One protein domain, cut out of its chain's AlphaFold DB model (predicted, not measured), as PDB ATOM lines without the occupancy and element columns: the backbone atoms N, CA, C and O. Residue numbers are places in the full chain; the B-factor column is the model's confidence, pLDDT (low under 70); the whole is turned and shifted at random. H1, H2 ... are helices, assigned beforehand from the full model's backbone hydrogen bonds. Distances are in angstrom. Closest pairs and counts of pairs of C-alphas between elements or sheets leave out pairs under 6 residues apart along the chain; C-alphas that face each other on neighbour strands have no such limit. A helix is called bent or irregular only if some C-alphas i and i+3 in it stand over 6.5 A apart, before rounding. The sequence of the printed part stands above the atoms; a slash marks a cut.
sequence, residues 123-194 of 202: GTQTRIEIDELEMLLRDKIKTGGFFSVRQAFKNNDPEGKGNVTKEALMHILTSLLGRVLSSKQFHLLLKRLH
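AT A GLANCE: This is residues 123 to 194 of the 202 residues of an uncharacterized protein of Ciona intestinalis (UniProt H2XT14). One long bent helix makes a V, with arms H1a and H1b, and two shorter helices fill the space between them: H2 folds back beside H1b as a helical hairpin, and H3 crosses H1a nearer its free end. The printed part has 72 residues with three named helices, H1, H2 and H3 in chain order, and no named strand; the class is all helix. It is compact, with a radius of gyration of the C-alphas of 12.5 A, yet elongated, spanning 40 by 25 by 21 A.

HOW THE PARTS SIT: By its hydrogen bonds H1, residues 123 to 156, was assigned as one helix, but it is bent: C-alphas 143 and 146 are 8.2 A apart. Its arms, H1a up to residue 143 and H1b from residue 146, are about perpendicular at 75 degrees. H2, residues 166 to 177, touches H1b, closest at the C-alphas of Ala 152 and Ile 172, 6.1 A; they run opposite ways at a shallow tilt of 33 degrees, only just short of steep. Residues 176 to 177 of H2 touch residues 136 to 140 of H1a, closest at the C-alphas of Leu 137 and Leu 177, 6.8 A. H3, residues 183 to 192, touches residues 126 to 134 of H1a, closest at the C-alphas of Ile 130 and Leu 189, 5.9 A; at 70.2 degrees they are only just about perpendicular. H2 and H3 are close but not clearly touching, with 1 pair of C-alphas within 8 A, those of Met 170 and Phe 186, 6.9 A apart. H1b and H3 are apart. In H1a, H1b, H2 and H3 every O i to N i+4 pair is within hydrogen-bond range.

IN THESE COORDINATES: H1a begins at C-alpha 123 (72.588, -51.611, 298.596) and is 30.5 A long; H1b is 15.5 A. H2 is 16.3 A and H3 14.2 A, ending at C-alpha 192 (69.343, -54.374, 284.629).

THE WHOLE: The C-alphas farthest apart, of Thr 124 and Glu 159, are 40.2 A apart. The link from H1 to H2 is short and that from H2 to H3 tight. The printed part has no cut, and no printed residue is under 70 in pLDDT.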
ATOM      1  N   GLY A 123      72.407 -51.456 300.039       71.81
ATOM      2  CA  GLY A 123      72.588 -51.611 298.596       71.81
ATOM      3  C   GLY A 123      72.901 -53.035 298.113       71.81
ATOM      4  O   GLY A 123      72.666 -53.319 296.942       71.81
ATOM      5  N   THR A 124      73.417 -53.941 298.958       77.81
ATOM      6  CA  THR A 124      73.645 -55.343 298.547       77.81
ATOM      7  C   THR A 124      72.352 -56.145 298.544       77.81
ATOM      8  O   THR A 124      72.161 -56.949 297.640       77.81
ATOM      9  N   GLN A 125      71.438 -55.879 299.480       82.75
ATOM     10  CA  GLN A 125      70.150 -56.573 299.551       82.75
ATOM     11  C   GLN A 125      69.296 -56.292 298.309       82.75
ATOM     12  O   GLN A 125      68.831 -57.217 297.650       82.75
ATOM     13  N   THR A 126      69.180 -55.020 297.919       85.44
ATOM     14  CA  THR A 126      68.414 -54.639 296.725       85.44
ATOM     15  C   THR A 126      68.991 -55.258 295.454       85.44
ATOM     16  O   THR A 126      68.234 -55.699 294.599       85.44
ATOM     17  N   ARG A 127      70.324 -55.339 295.324       86.75
ATOM     18  CA  ARG A 127      70.970 -55.993 294.170       86.75
ATOM     19  C   ARG A 127      70.625 -57.476 294.083       86.75
ATOM     20  O   ARG A 127      70.256 -57.927 293.007       86.75
ATOM     21  N   ILE A 128      70.687 -58.192 295.205       89.69
ATOM     22  CA  ILE A 128      70.337 -59.616 295.262       89.69
ATOM     23  C   ILE A 128      68.871 -59.825 294.860       89.69
ATOM     24  O   ILE A 128      68.582 -60.693 294.043       89.69
ATOM     25  N   GLU A 129      67.957 -58.993 295.365       90.50
ATOM     26  CA  GLU A 129      66.535 -59.052 294.998       90.50
ATOM     27  C   GLU A 129      66.303 -58.826 293.495       90.50
ATOM     28  O   GLU A 129      65.474 -59.502 292.885       90.50
ATOM     29  N   ILE A 130      67.036 -57.892 292.879       92.44
ATOM     30  CA  ILE A 130      66.935 -57.625 291.435       92.44
ATOM     31  C   ILE A 130      67.492 -58.789 290.616       92.44
ATOM     32  O   ILE A 130      66.869 -59.181 289.631       92.44
ATOM     33  N   ASP A 131      68.637 -59.349 291.006       92.31
ATOM     34  CA  ASP A 131      69.223 -60.495 290.303       92.31
ATOM     35  C   ASP A 131      68.294 -61.726 290.406       92.31
ATOM     36  O   ASP A 131      68.106 -62.456 289.432       92.31
ATOM     37  N   GLU A 132      67.619 -61.917 291.546       92.94
ATOM     38  CA  GLU A 132      66.584 -62.945 291.713       92.94
ATOM     39  C   GLU A 132      65.364 -62.684 290.811       92.94
ATOM     40  O   GLU A 132      64.866 -63.603 290.157       92.94
ATOM     41  N   LEU A 133      64.888 -61.433 290.735       92.56
ATOM     42  CA  LEU A 133      63.813 -61.027 289.821       92.56
ATOM     43  C   LEU A 133      64.156 -61.340 288.361       92.56
ATOM     44  O   LEU A 133      63.318 -61.879 287.637       92.56
ATOM     45  N   GLU A 134      65.376 -61.018 287.933       91.69
ATOM     46  CA  GLU A 134      65.846 -61.283 286.576       91.69
ATOM     47  C   GLU A 134      65.897 -62.787 286.288       91.69
ATOM     48  O   GLU A 134      65.420 -63.243 285.245       91.69
ATOM     49  N   MET A 135      66.443 -63.568 287.221       92.50
ATOM     50  CA  MET A 135      66.521 -65.020 287.100       92.50
ATOM     51  C   MET A 135      65.127 -65.639 286.957       92.50
ATOM     52  O   MET A 135      64.903 -66.415 286.029       92.50
ATOM     53  N   LEU A 136      64.180 -65.260 287.819       91.56
ATOM     54  CA  LEU A 136      62.803 -65.757 287.767       91.56
ATOM     55  C   LEU A 136      62.098 -65.369 286.469       91.56
ATOM     56  O   LEU A 136      61.390 -66.188 285.884       91.56
ATOM     57  N   LEU A 137      62.308 -64.141 285.992       91.06
ATOM     58  CA  LEU A 137      61.754 -63.686 284.721       91.06
ATOM     59  C   LEU A 137      62.272 -64.546 283.559       91.06
ATOM     60  O   LEU A 137      61.484 -65.035 282.747       91.06
ATOM     61  N   ARG A 138      63.589 -64.775 283.498       90.69
ATOM     62  CA  ARG A 138      64.215 -65.616 282.467       90.69
ATOM     63  C   ARG A 138      63.720 -67.056 282.535       90.69
ATOM     64  O   ARG A 138      63.457 -67.648 281.491       90.69
ATOM     65  N   ASP A 139      63.594 -67.609 283.735       91.94
ATOM     66  CA  ASP A 139      63.133 -68.978 283.942       91.94
ATOM     67  C   ASP A 139      61.666 -69.151 283.529       91.94
ATOM     68  O   ASP A 139      61.336 -70.039 282.746       91.94
ATOM     69  N   LYS A 140      60.785 -68.222 283.923       89.12
ATOM     70  CA  LYS A 140      59.373 -68.222 283.511       89.12
ATOM     71  C   LYS A 140      59.204 -68.187 281.998       89.12
ATOM     72  O   LYS A 140      58.363 -68.908 281.465       89.12
ATOM     73  N   ILE A 141      59.994 -67.372 281.304       89.50
ATOM     74  CA  ILE A 141      59.935 -67.284 279.842       89.50
ATOM     75  C   ILE A 141      60.416 -68.596 279.203       89.50
ATOM     76  O   ILE A 141      59.763 -69.092 278.285       89.50
ATOM     77  N   LYS A 142      61.508 -69.187 279.707       90.38
ATOM     78  CA  LYS A 142      62.090 -70.436 279.181       90.38
ATOM     79  C   LYS A 142      61.214 -71.667 279.417       90.38
ATOM     80  O   LYS A 142      61.090 -72.493 278.521       90.38
ATOM     81  N   THR A 143      60.582 -71.772 280.583       88.56
ATOM     82  CA  THR A 143      59.803 -72.951 281.009       88.56
ATOM     83  C   THR A 143      58.420 -73.041 280.341       88.56
ATOM     84  O   THR A 143      57.654 -73.961 280.606       88.56
ATOM     85  N   GLY A 144      58.085 -72.113 279.434       79.75
ATOM     86  CA  GLY A 144      56.839 -72.139 278.654       79.75
ATOM     87  C   GLY A 144      55.910 -70.947 278.889       79.75
ATOM     88  O   GLY A 144      54.830 -70.884 278.306       79.75
ATOM     89  N   GLY A 145      56.330 -69.957 279.681       85.00
ATOM     90  CA  GLY A 145      55.584 -68.714 279.895       85.00
ATOM     91  C   GLY A 145      55.568 -67.771 278.690       85.00
ATOM     92  O   GLY A 145      54.937 -66.725 278.751       85.00
ATOM     93  N   PHE A 146      56.221 -68.102 277.573       87.94
ATOM     94  CA  PHE A 146      56.250 -67.231 276.394       87.94
ATOM     95  C   PHE A 146      54.848 -66.857 275.884       87.94
ATOM     96  O   PHE A 146      54.592 -65.695 275.573       87.94
ATOM     97  N   PHE A 147      53.918 -67.816 275.837       89.69
ATOM     98  CA  PHE A 147      52.551 -67.548 275.382       89.69
ATOM     99  C   PHE A 147      51.786 -66.638 276.343       89.69
ATOM    100  O   PHE A 147      51.084 -65.740 275.883       89.69
ATOM    101  N   SER A 148      51.949 -66.817 277.657       89.25
ATOM    102  CA  SER A 148      51.294 -65.954 278.645       89.25
ATOM    103  C   SER A 148      51.875 -64.543 278.631       89.25
ATOM    104  O   SER A 148      51.109 -63.586 278.670       89.25
ATOM    105  N   VAL A 149      53.198 -64.402 278.472       89.25
ATOM    106  CA  VAL A 149      53.861 -63.106 278.252       89.25
ATOM    107  C   VAL A 149      53.258 -62.442 277.023       89.25
ATOM    108  O   VAL A 149      52.712 -61.349 277.116       89.25
ATOM    109  N   ARG A 150      53.295 -63.115 275.870       88.69
ATOM    110  CA  ARG A 150      52.817 -62.559 274.601       88.69
ATOM    111  C   ARG A 150      51.347 -62.156 274.672       88.69
ATOM    112  O   ARG A 150      50.985 -61.094 274.170       88.69
ATOM    113  N   GLN A 151      50.512 -62.977 275.306       91.06
ATOM    114  CA  GLN A 151      49.103 -62.664 275.507       91.06
ATOM    115  C   GLN A 151      48.925 -61.449 276.423       91.06
ATOM    116  O   GLN A 151      48.120 -60.576 276.116       91.06
ATOM    117  N   ALA A 152      49.695 -61.351 277.508       89.38
ATOM    118  CA  ALA A 152      49.652 -60.206 278.409       89.38
ATOM    119  C   ALA A 152      50.085 -58.911 277.703       89.38
ATOM    120  O   ALA A 152      49.427 -57.889 277.871       89.38
ATOM    121  N   PHE A 153      51.114 -58.960 276.853       90.38
ATOM    122  CA  PHE A 153      51.499 -57.831 276.000       90.38
ATOM    123  C   PHE A 153      50.379 -57.451 275.022       90.38
ATOM    124  O   PHE A 153      50.013 -56.284 274.951       90.38
ATOM    125  N   LYS A 154      49.767 -58.428 274.340       90.19
ATOM    126  CA  LYS A 154      48.659 -58.183 273.401       90.19
ATOM    127  C   LYS A 154      47.429 -57.573 274.080       90.19
ATOM    128  O   LYS A 154      46.791 -56.695 273.517       90.19
ATOM    129  N   ASN A 155      47.103 -58.019 275.291       89.88
ATOM    130  CA  ASN A 155      45.967 -57.499 276.053       89.88
ATOM    131  C   ASN A 155      46.185 -56.051 276.528       89.88
ATOM    132  O   ASN A 155      45.214 -55.346 276.774       89.88
ATOM    133  N   ASN A 156      47.441 -55.624 276.679       86.38
ATOM    134  CA  ASN A 156      47.807 -54.283 277.138       86.38
ATOM    135  C   ASN A 156      48.205 -53.333 275.990       86.38
ATOM    136  O   ASN A 156      48.522 -52.175 276.253       86.38
ATOM    137  N   ASP A 157      48.181 -53.801 274.738       88.19
ATOM    138  CA  ASP A 157      48.459 -53.011 273.535       88.19
ATOM    139  C   ASP A 157      47.228 -52.998 272.608       88.19
ATOM    140  O   ASP A 157      47.134 -53.809 271.680       88.19
ATOM    141  N   PRO A 158      46.258 -52.095 272.849       81.00
ATOM    142  CA  PRO A 158      45.049 -52.004 272.032       81.00
ATOM    143  C   PRO A 158      45.333 -51.554 270.592       81.00
ATOM    144  O   PRO A 158      44.531 -51.830 269.704       81.00
ATOM    145  N   GLU A 159      46.462 -50.880 270.341       79.44
ATOM    146  CA  GLU A 159      46.840 -50.434 268.997       79.44
ATOM    147  C   GLU A 159      47.576 -51.519 268.194       79.44
ATOM    148  O   GLU A 159      47.737 -51.378 266.982       79.44
ATOM    149  N   GLY A 160      48.043 -52.589 268.848       81.44
ATOM    150  CA  GLY A 160      48.795 -53.675 268.215       81.44
ATOM    151  C   GLY A 160      50.126 -53.233 267.598       81.44
ATOM    152  O   GLY A 160      50.665 -53.929 266.734       81.44
ATOM    153  N   LYS A 161      50.653 -52.071 268.006       81.44
ATOM    154  CA  LYS A 161      51.894 -51.480 267.475       81.44
ATOM    155  C   LYS A 161      53.153 -52.036 268.147       81.44
ATOM    156  O   LYS A 161      54.260 -51.651 267.773       81.44
ATOM    157  N   GLY A 162      52.994 -52.921 269.129       80.88
ATOM    158  CA  GLY A 162      54.059 -53.451 269.972       80.88
ATOM    159  C   GLY A 162      54.525 -52.456 271.031       80.88
ATOM    160  O   GLY A 162      55.669 -52.529 271.457       80.88
ATOM    161  N   ASN A 163      53.684 -51.498 271.429       84.00
ATOM    162  CA  ASN A 163      54.066 -50.429 272.346       84.00
ATOM    163  C   ASN A 163      53.335 -50.594 273.682       84.00
ATOM    164  O   ASN A 163      52.116 -50.459 273.736       84.00
ATOM    165  N   VAL A 164      54.072 -50.828 274.769       86.12
ATOM    166  CA  VAL A 164      53.488 -50.939 276.117       86.12
ATOM    167  C   VAL A 164      54.026 -49.835 277.027       86.12
ATOM    168  O   VAL A 164      55.234 -49.583 277.074       86.12
ATOM    169  N   THR A 165      53.123 -49.162 277.748       88.38
ATOM    170  CA  THR A 165      53.482 -48.134 278.735       88.38
ATOM    171  C   THR A 165      54.217 -48.755 279.926       88.38
ATOM    172  O   THR A 165      54.043 -49.933 280.244       88.38
ATOM    173  N   LYS A 166      55.036 -47.963 280.631       86.56
ATOM    174  CA  LYS A 166      55.786 -48.457 281.803       86.56
ATOM    175  C   LYS A 166      54.865 -49.036 282.888       86.56
ATOM    176  O   LYS A 166      55.222 -50.032 283.509       86.56
ATOM    177  N   GLU A 167      53.679 -48.461 283.077       87.94
ATOM    178  CA  GLU A 167      52.681 -48.950 284.036       87.94
ATOM    179  C   GLU A 167      52.099 -50.302 283.617       87.94
ATOM    180  O   GLU A 167      52.103 -51.250 284.403       87.94
ATOM    181  N   ALA A 168      51.684 -50.437 282.355       89.31
ATOM    182  CA  ALA A 168      51.188 -51.703 281.831       89.31
ATOM    183  C   ALA A 168      52.262 -52.803 281.895       89.31
ATOM    184  O   ALA A 168      51.982 -53.928 282.306       89.31
ATOM    185  N   LEU A 169      53.521 -52.472 281.597       89.94
ATOM    186  CA  LEU A 169      54.642 -53.401 281.746       89.94
ATOM    187  C   LEU A 169      54.837 -53.849 283.202       89.94
ATOM    188  O   LEU A 169      55.071 -55.030 283.456       89.94
ATOM    189  N   MET A 170      54.718 -52.934 284.166       90.25
ATOM    190  CA  MET A 170      54.783 -53.270 285.590       90.25
ATOM    191  C   MET A 170      53.674 -54.259 285.983       90.25
ATOM    192  O   MET A 170      53.945 -55.222 286.708       90.25
ATOM    193  N   HIS A 171      52.453 -54.079 285.466       90.88
ATOM    194  CA  HIS A 171      51.349 -55.020 285.678       90.88
ATOM    195  C   HIS A 171      51.618 -56.392 285.051       90.88
ATOM    196  O   HIS A 171      51.422 -57.412 285.716       90.88
ATOM    197  N   ILE A 172      52.130 -56.432 283.818       90.88
ATOM    198  CA  ILE A 172      52.501 -57.681 283.134       90.88
ATOM    199  C   ILE A 172      53.559 -58.442 283.943       90.88
ATOM    200  O   ILE A 172      53.398 -59.635 284.203       90.88
ATOM    201  N   LEU A 173      54.619 -57.763 284.393       90.19
ATOM    202  CA  LEU A 173      55.685 -58.386 285.183       90.19
ATOM    203  C   LEU A 173      55.184 -58.875 286.549       90.19
ATOM    204  O   LEU A 173      55.552 -59.967 286.974       90.19
ATOM    205  N   THR A 174      54.310 -58.111 287.207       91.50
ATOM    206  CA  THR A 174      53.678 -58.502 288.479       91.50
ATOM    207  C   THR A 174      52.829 -59.765 288.316       91.50
ATOM    208  O   THR A 174      52.935 -60.694 289.118       91.50
ATOM    209  N   SER A 175      52.032 -59.835 287.245       90.19
ATOM    210  CA  SER A 175      51.205 -61.003 286.921       90.19
ATOM    211  C   SER A 175      52.055 -62.237 286.600       90.19
ATOM    212  O   SER A 175      51.769 -63.333 287.077       90.19
ATOM    213  N   LEU A 176      53.143 -62.057 285.852       89.00
ATOM    214  CA  LEU A 176      54.013 -63.151 285.431       89.00
ATOM    215  C   LEU A 176      54.856 -63.735 286.569       89.00
ATOM    216  O   LEU A 176      55.041 -64.952 286.663       89.00
ATOM    217  N   LEU A 177      55.389 -62.863 287.424       88.56
ATOM    218  CA  LEU A 177      56.216 -63.255 288.560       88.56
ATOM    219  C   LEU A 177      55.369 -63.715 289.755       88.56
ATOM    220  O   LEU A 177      55.911 -64.325 290.674       88.56
ATOM    221  N   GLY A 178      54.061 -63.433 289.754       88.12
ATOM    222  CA  GLY A 178      53.152 -63.773 290.849       88.12
ATOM    223  C   GLY A 178      53.455 -63.017 292.146       88.12
ATOM    224  O   GLY A 178      53.074 -63.471 293.221       88.12
ATOM    225  N   ARG A 179      54.165 -61.885 292.064       89.75
ATOM    226  CA  ARG A 179      54.530 -61.046 293.211       89.75
ATOM    227  C   ARG A 179      54.450 -59.572 292.863       89.75
ATOM    228  O   ARG A 179      54.788 -59.180 291.749       89.75
ATOM    229  N   VAL A 180      54.041 -58.767 293.838       88.38
ATOM    230  CA  VAL A 180      53.961 -57.311 293.702       88.38
ATOM    231  C   VAL A 180      55.368 -56.730 293.618       88.38
ATOM    232  O   VAL A 180      56.223 -57.037 294.449       88.38
ATOM    233  N   LEU A 181      55.605 -55.888 292.615       90.19
ATOM    234  CA  LEU A 181      56.863 -55.171 292.438       90.19
ATOM    235  C   LEU A 181      56.742 -53.751 292.983       90.19
ATOM    236  O   LEU A 181      55.833 -53.010 292.613       90.19
ATOM    237  N   SER A 182      57.691 -53.338 293.824       91.81
ATOM    238  CA  SER A 182      57.819 -51.924 294.184       91.81
ATOM    239  C   SER A 182      58.313 -51.111 292.983       91.81
ATOM    240  O   SER A 182      59.143 -51.589 292.212       91.81
ATOM    241  N   SER A 183      57.903 -49.842 292.867       90.44
ATOM    242  CA  SER A 183      58.391 -48.924 291.823       90.44
ATOM    243  C   SER A 183      59.929 -48.849 291.771       90.44
ATOM    244  O   SER A 183      60.527 -48.869 290.694       90.44
ATOM    245  N   LYS A 184      60.594 -48.883 292.938       90.75
ATOM    246  CA  LYS A 184      62.065 -48.926 293.027       90.75
ATOM    247  C   LYS A 184      62.644 -50.205 292.416       90.75
ATOM    248  O   LYS A 184      63.610 -50.139 291.664       90.75
ATOM    249  N   GLN A 185      62.049 -51.359 292.720       90.75
ATOM    250  CA  GLN A 185      62.478 -52.655 292.186       90.75
ATOM    251  C   GLN A 185      62.230 -52.735 290.679       90.75
ATOM    252  O   GLN A 185      63.108 -53.176 289.947       90.75
ATOM    253  N   PHE A 186      61.081 -52.244 290.209       91.12
ATOM    254  CA  PHE A 186      60.753 -52.166 288.788       91.12
ATOM    255  C   PHE A 186      61.772 -51.317 288.020       91.12
ATOM    256  O   PHE A 186      62.333 -51.782 287.033       91.12
ATOM    257  N   HIS A 187      62.083 -50.112 288.503       91.06
ATOM    258  CA  HIS A 187      63.065 -49.244 287.855       91.06
ATOM    259  C   HIS A 187      64.462 -49.882 287.803       91.06
ATOM    260  O   HIS A 187      65.135 -49.846 286.773       91.06
ATOM    261  N   LEU A 188      64.894 -50.509 288.897       91.38
ATOM    262  CA  LEU A 188      66.194 -51.169 288.946       91.38
ATOM    263  C   LEU A 188      66.249 -52.426 288.064       91.38
ATOM    264  O   LEU A 188      67.283 -52.688 287.450       91.38
ATOM    265  N   LEU A 189      65.141 -53.161 287.948       91.00
ATOM    266  CA  LEU A 189      65.009 -54.281 287.019       91.00
ATOM    267  C   LEU A 189      65.080 -53.803 285.562       91.00
ATOM    268  O   LEU A 189      65.805 -54.399 284.772       91.00
ATOM    269  N   LEU A 190      64.413 -52.698 285.208       90.19
ATOM    270  CA  LEU A 190      64.527 -52.105 283.868       90.19
ATOM    271  C   LEU A 190      65.965 -51.701 283.547       90.19
ATOM    272  O   LEU A 190      66.449 -52.003 282.460       90.19
ATOM    273  N   LYS A 191      66.669 -51.087 284.503       90.50
ATOM    274  CA  LYS A 191      68.087 -50.744 284.353       90.50
ATOM    275  C   LYS A 191      68.960 -51.982 284.134       90.50
ATOM    276  O   LYS A 191      69.898 -51.948 283.346       90.50
ATOM    277  N   ARG A 192      68.640 -53.095 284.802       88.62
ATOM    278  CA  ARG A 192      69.343 -54.374 284.629       88.62
ATOM    279  C   ARG A 192      69.099 -54.997 283.254       88.62
ATOM    280  O   ARG A 192      70.013 -55.574 282.677       88.62
ATOM    281  N   LEU A 193      67.887 -54.836 282.728       86.62
ATOM    282  CA  LEU A 193      67.482 -55.286 281.395       86.62
ATOM    283  C   LEU A 193      67.863 -54.298 280.277       86.62
ATOM    284  O   LEU A 193      67.570 -54.575 279.116       86.62
ATOM    285  N   HIS A 194      68.516 -53.174 280.606       83.94
ATOM    286  CA  HIS A 194      68.864 -52.093 279.673       83.94
ATOM    287  C   HIS A 194      67.645 -51.500 278.937       83.94
ATOM    288  O   HIS A 194      67.685 -51.202 277.742       83.94
TER     289      HIS A 194